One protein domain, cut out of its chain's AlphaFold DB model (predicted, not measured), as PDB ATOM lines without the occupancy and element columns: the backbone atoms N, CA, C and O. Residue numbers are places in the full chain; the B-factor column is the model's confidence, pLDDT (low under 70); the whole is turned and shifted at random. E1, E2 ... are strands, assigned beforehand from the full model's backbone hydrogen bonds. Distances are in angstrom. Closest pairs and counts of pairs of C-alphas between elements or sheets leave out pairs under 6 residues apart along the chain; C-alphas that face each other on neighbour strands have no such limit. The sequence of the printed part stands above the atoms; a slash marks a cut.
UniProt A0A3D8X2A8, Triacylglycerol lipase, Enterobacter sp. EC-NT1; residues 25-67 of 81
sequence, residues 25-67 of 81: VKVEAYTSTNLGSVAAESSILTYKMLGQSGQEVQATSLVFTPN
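AT A GLANCE: This is residues 25 to 67 of the 81 residues of the protein "Triacylglycerol lipase" of Enterobacter sp. EC-NT1 (UniProt A0A3D8X2A8). The domain is a long, narrow hairpin of two strands, E2 and E3, bent along its length, with a short third strand, E1, side by side with residues 43 to 47 of E2. The three make one small sheet with no named helix over either face, and the long hairpin makes the longest axis. The printed part has 43 residues with three named strands, which follow each other along the chain as E1, E2, E3 and stand in that same order in the sheet, antiparallel throughout. The class is all strand. The whole is loose, with a radius of gyration of the C-alphas of 13.0 A, and its C-alphas span 40 by 14 by 14 A, a rod.

HOW THE PARTS SIT: The inner strand of the sheet is E2, residues 39 to 50, which bends by 51 degrees at residue 46. E3, residues 56 to 66, is its antiparallel neighbour and an edge strand, at 163 degrees between their directions. The two form a hairpin, in which C-alphas 39 and 66 face each other at 4.3 A and C-alphas 50 and 56 at 4.8 A. Across this pair N 43 and O 63 are within hydrogen-bond range at 2.9 A, and N 57 and O 49 at 2.8 A. E1, residues 25 to 29, is the other edge strand and forms a hairpin with E2, antiparallel at 161 degrees. C-alphas 29 and 43 face each other at 4.5 A, and C-alphas 25 and 47 at 5.1 A. N 44 and O 28 are within hydrogen-bond range at 2.8 A, and N 46 and O 26 at 2.9 A. The three strands in a row are a meander, each the antiparallel neighbour of the one before.

IN THESE COORDINATES: E3 runs 30.6 A from C-alpha 56 to C-alpha 66, at (223.114, 205.230, 218.196). E2, the longest strand by residues with 12, runs 29.3 A from C-alpha 39, at (226.911, 204.214, 216.343), to C-alpha 50. E1, five residues, runs 14.1 A from C-alpha 25, at (232.892, 193.199, 235.299), to C-alpha 29.

THE WHOLE: The two C-alphas farthest apart are those of Ser 37 and Ser 53, at 40.5 A. The C-alphas of Val 25 and Asn 67, the first and last printed, are 25.3 A apart. The sheet's C-alphas lie up to 3.9 A off the best plane through them. The link from E1 to E2, nine residues, is short, and the link from E2 to E3, five residues, is tight. The printed part has no cut. The mean pLDDT of the printed part is 91.5, and residue 33 is the one residue under 70.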
ATOM      1  N   VAL A  25     231.497 193.596 235.048       98.00
ATOM      2  CA  VAL A  25     232.892 193.199 235.299       98.00
ATOM      3  C   VAL A  25     233.857 194.123 234.571       98.00
ATOM      4  O   VAL A  25     234.858 194.552 235.141       98.00
ATOM      5  N   LYS A  26     233.576 194.414 233.297       97.94
ATOM      6  CA  LYS A  26     234.472 195.186 232.434       97.94
ATOM      7  C   LYS A  26     233.700 195.861 231.306       97.94
ATOM      8  O   LYS A  26     232.758 195.282 230.771       97.94
ATOM      9  N   VAL A  27     234.150 197.054 230.926       97.81
ATOM     10  CA  VAL A  27     233.704 197.763 229.724       97.81
ATOM     11  C   VAL A  27     234.937 198.182 228.934       97.81
ATOM     12  O   VAL A  27     235.842 198.802 229.488       97.81
ATOM     13  N   GLU A  28     234.986 197.830 227.653       97.38
ATOM     14  CA  GLU A  28     236.079 198.187 226.743       97.38
ATOM     15  C   GLU A  28     235.537 198.744 225.433       97.38
ATOM     16  O   GLU A  28     234.436 198.393 225.019       97.38
ATOM     17  N   ALA A  29     236.315 199.579 224.748       94.62
ATOM     18  CA  ALA A  29     235.946 200.056 223.421       94.62
ATOM     19  C   ALA A  29     235.995 198.911 222.397       94.62
ATOM     20  O   ALA A  29     236.979 198.173 222.318       94.62
ATOM     21  N   TYR A  30     234.954 198.797 221.577       93.50
ATOM     22  CA  TYR A  30     234.929 197.882 220.442       93.50
ATOM     23  C   TYR A  30     235.263 198.637 219.151       93.50
ATOM     24  O   TYR A  30     234.474 199.453 218.685       93.50
ATOM     25  N   THR A  31     236.435 198.370 218.567       88.69
ATOM     26  CA  THR A  31     236.965 199.123 217.410       88.69
ATOM     27  C   THR A  31     236.978 198.337 216.096       88.69
ATOM     28  O   THR A  31     237.378 198.868 215.064       88.69
ATOM     29  N   SER A  32     236.548 197.072 216.107       82.69
ATOM     30  CA  SER A  32     236.754 196.149 214.979       82.69
ATOM     31  C   SER A  32     235.760 196.303 213.816       82.69
ATOM     32  O   SER A  32     235.953 195.663 212.783       82.69
ATOM     33  N   THR A  33     234.693 197.096 213.949       69.62
ATOM     34  CA  THR A  33     233.618 197.192 212.941       69.62
ATOM     35  C   THR A  33     233.477 198.577 212.329       69.62
ATOM     36  O   THR A  33     233.617 199.588 213.013       69.62
ATOM     37  N   ASN A  34     233.059 198.624 211.061       71.56
ATOM     38  CA  ASN A  34     232.670 199.852 210.362       71.56
ATOM     39  C   ASN A  34     231.248 200.302 210.763       71.56
ATOM     40  O   ASN A  34     230.345 200.371 209.936       71.56
ATOM     41  N   LEU A  35     231.034 200.536 212.060       80.62
ATOM     42  CA  LEU A  35     229.761 201.021 212.613       80.62
ATOM     43  C   LEU A  35     229.793 202.514 212.953       80.62
ATOM     44  O   LEU A  35     228.776 203.059 213.370       80.62
ATOM     45  N   GLY A  36     230.917 203.204 212.732       74.94
ATOM     46  CA  GLY A  36     231.060 204.627 213.069       74.94
ATOM     47  C   GLY A  36     230.078 205.556 212.342       74.94
ATOM     48  O   GLY A  36     229.840 206.672 212.793       74.94
ATOM     49  N   SER A  37     229.466 205.105 211.242       83.88
ATOM     50  CA  SER A  37     228.419 205.858 210.541       83.88
ATOM     51  C   SER A  37     227.052 205.813 211.233       83.88
ATOM     52  O   SER A  37     226.217 206.669 210.947       83.88
ATOM     53  N   VAL A  38     226.812 204.860 212.141       87.62
ATOM     54  CA  VAL A  38     225.501 204.636 212.783       87.62
ATOM     55  C   VAL A  38     225.552 204.598 214.313       87.62
ATOM     56  O   VAL A  38     224.547 204.876 214.966       87.62
ATOM     57  N   ALA A  39     226.708 204.287 214.900       91.56
ATOM     58  CA  ALA A  39     226.911 204.214 216.343       91.56
ATOM     59  C   ALA A  39     227.902 205.291 216.801       91.56
ATOM     60  O   ALA A  39     228.985 205.428 216.233       91.56
ATOM     61  N   ALA A  40     227.528 206.048 217.834       91.25
ATOM     62  CA  ALA A  40     228.416 207.007 218.492       91.25
ATOM     63  C   ALA A  40     229.386 206.293 219.435       91.25
ATOM     64  O   ALA A  40     230.541 206.690 219.560       91.25
ATOM     65  N   GLU A  41     228.919 205.217 220.068       92.62
ATOM     66  CA  GLU A  41     229.713 204.406 220.980       92.62
ATOM     67  C   GLU A  41     229.531 202.931 220.649       92.62
ATOM     68  O   GLU A  41     228.455 202.473 220.260       92.62
ATOM     69  N   SER A  42     230.619 202.183 220.783       94.94
ATOM     70  CA  SER A  42     230.660 200.737 220.599       94.94
ATOM     71  C   SER A  42     231.505 200.156 221.720       94.94
ATOM     72  O   SER A  42     232.659 200.554 221.901       94.94
ATOM     73  N   SER A  43     230.943 199.229 222.488       95.94
ATOM     74  CA  SER A  43     231.620 198.666 223.654       95.94
ATOM     75  C   SER A  43     231.474 197.158 223.744       95.94
ATOM     76  O   SER A  43     230.441 196.592 223.398       95.94
ATOM     77  N   ILE A  44     232.518 196.517 224.257       97.00
ATOM     78  CA  ILE A  44     232.475 195.161 224.783       97.00
ATOM     79  C   ILE A  44     232.093 195.277 226.259       97.00
ATOM     80  O   ILE A  44     232.819 195.894 227.038       97.00
ATOM     81  N   LEU A  45     230.959 194.694 226.642       97.88
ATOM     82  CA  LEU A  45     230.501 194.609 228.025       97.88
ATOM     83  C   LEU A  45     230.671 193.174 228.520       97.88
ATOM     84  O   LEU A  45     229.966 192.274 228.061       97.88
ATOM     85  N   THR A  46     231.572 192.975 229.481       98.25
ATOM     86  CA  THR A  46     231.675 191.731 230.249       98.25
ATOM     87  C   THR A  46     230.868 191.874 231.531       98.25
ATOM     88  O   THR A  46     231.088 192.803 232.315       98.25
ATOM     89  N   TYR A  47     229.935 190.956 231.753       97.25
ATOM     90  CA  TYR A  47     229.001 190.994 232.872       97.25
ATOM     91  C   TYR A  47     228.804 189.613 233.496       97.25
ATOM     92  O   TYR A  47     229.091 188.587 232.885       97.25
ATOM     93  N   LYS A  48     228.315 189.594 234.731       96.25
ATOM     94  CA  LYS A  48     227.953 188.395 235.479       96.25
ATOM     95  C   LYS A  48     226.490 188.036 235.228       96.25
ATOM     96  O   LYS A  48     225.623 188.910 235.225       96.25
ATOM     97  N   MET A  49     226.205 186.748 235.073       92.50
ATOM     98  CA  MET A  49     224.853 186.203 234.936       92.50
ATOM     99  C   MET A  49     224.747 184.820 235.583       92.50
ATOM    100  O   MET A  49     225.758 184.201 235.895       92.50
ATOM    101  N   LEU A  50     223.527 184.318 235.768       91.00
ATOM    102  CA  LEU A  50     223.314 182.935 236.191       91.00
ATOM    103  C   LEU A  50     223.423 182.005 234.976       91.00
ATOM    104  O   LEU A  50     222.728 182.198 233.977       91.00
ATOM    105  N   GLY A  51     224.290 180.999 235.058       89.12
ATOM    106  CA  GLY A  51     224.348 179.908 234.087       89.12
ATOM    107  C   GLY A  51     223.182 178.925 234.256       89.12
ATOM    108  O   GLY A  51     222.399 179.025 235.199       89.12
ATOM    109  N   GLN A  52     223.089 177.918 233.380       87.62
ATOM    110  CA  GLN A  52     222.027 176.894 233.456       87.62
ATOM    111  C   GLN A  52     222.021 176.122 234.787       87.62
ATOM    112  O   GLN A  52     220.970 175.685 235.243       87.62
ATOM    113  N   SER A  53     223.183 175.979 235.429       88.69
ATOM    114  CA  SER A  53     223.327 175.365 236.754       88.69
ATOM    115  C   SER A  53     222.914 176.281 237.915       88.69
ATOM    116  O   SER A  53     223.045 175.886 239.071       88.69
ATOM    117  N   GLY A  54     222.474 177.513 237.637       85.94
ATOM    118  CA  GLY A  54     222.152 178.526 238.646       85.94
ATOM    119  C   GLY A  54     223.374 179.178 239.300       85.94
ATOM    120  O   GLY A  54     223.212 179.958 240.229       85.94
ATOM    121  N   GLN A  55     224.588 178.872 238.836       87.00
ATOM    122  CA  GLN A  55     225.828 179.462 239.348       87.00
ATOM    123  C   GLN A  55     226.195 180.741 238.591       87.00
ATOM    124  O   GLN A  55     225.895 180.863 237.401       87.00
ATOM    125  N   GLU A  56     226.869 181.676 239.265       92.25
ATOM    126  CA  GLU A  56     227.395 182.888 238.632       92.25
ATOM    127  C   GLU A  56     228.461 182.526 237.586       92.25
ATOM    128  O   GLU A  56     229.434 181.826 237.868       92.25
ATOM    129  N   VAL A  57     228.277 183.026 236.370       94.69
ATOM    130  CA  VAL A  57     229.223 182.934 235.255       94.69
ATOM    131  C   VAL A  57     229.412 184.315 234.634       94.69
ATOM    132  O   VAL A  57     228.586 185.206 234.832       94.69
ATOM    133  N   GLN A  58     230.483 184.504 233.862       96.81
ATOM    134  CA  GLN A  58     230.663 185.714 233.060       96.81
ATOM    135  C   GLN A  58     230.203 185.493 231.620       96.81
ATOM    136  O   GLN A  58     230.419 184.426 231.046       96.81
ATOM    137  N   ALA A  59     229.612 186.527 231.036       96.12
ATOM    138  CA  ALA A  59     229.232 186.603 229.638       96.12
ATOM    139  C   ALA A  59     229.720 187.921 229.028       96.12
ATOM    140  O   ALA A  59     229.993 188.893 229.737       96.12
ATOM    141  N   THR A  60     229.815 187.948 227.701       97.19
ATOM    142  CA  THR A  60     230.265 189.115 226.942       97.19
ATOM    143  C   THR A  60     229.201 189.506 225.927       97.19
ATOM    144  O   THR A  60     228.645 188.646 225.248       97.19
ATOM    145  N   SER A  61     228.927 190.804 225.813       96.06
ATOM    146  CA  SER A  61     228.018 191.380 224.817       96.06
ATOM    147  C   SER A  61     228.663 192.564 224.105       96.06
ATOM    148  O   SER A  61     229.594 193.181 224.626       96.06
ATOM    149  N   LEU A  62     228.159 192.872 222.912       95.44
ATOM    150  CA  LEU A  62     228.447 194.126 222.228       95.44
ATOM    151  C   LEU A  62     227.295 195.097 222.482       95.44
ATOM    152  O   LEU A  62     226.135 194.743 222.288       95.44
ATOM    153  N   VAL A  63     227.626 196.314 222.906       95.44
ATOM    154  CA  VAL A  63     226.670 197.396 223.151       95.44
ATOM    155  C   VAL A  63     226.954 198.521 222.168       95.44
ATOM    156  O   VAL A  63     228.093 198.979 222.058       95.44
ATOM    157  N   PHE A  64     225.916 198.961 221.461       94.19
ATOM    158  CA  PHE A  64     225.990 200.048 220.493       94.19
ATOM    159  C   PHE A  64     225.026 201.160 220.889       94.19
ATOM    160  O   PHE A  64     223.821 200.928 220.998       94.19
ATOM    161  N   THR A  65     225.555 202.369 221.060       94.12
ATOM    162  CA  THR A  65     224.746 203.573 221.280       94.12
ATOM    163  C   THR A  65     224.577 204.289 219.940       94.12
ATOM    164  O   THR A  65     225.592 204.630 219.322       94.12
ATOM    165  N   PRO A  66     223.341 204.525 219.457       94.50
ATOM    166  CA  PRO A  66     223.114 205.230 218.196       94.50
ATOM    167  C   PRO A  66     223.749 206.626 218.182       94.50
ATOM    168  O   PRO A  66     223.789 207.303 219.206       94.50
ATOM    169  N   ASN A  67     224.208 207.086 217.015       92.75
ATOM    170  CA  ASN A  67     224.749 208.445 216.850       92.75
ATOM    171  C   ASN A  67     223.693 209.525 216.562       92.75
ATOM    172  O   ASN A  67     224.034 210.679 216.301       92.75
TER     173      ASN A  67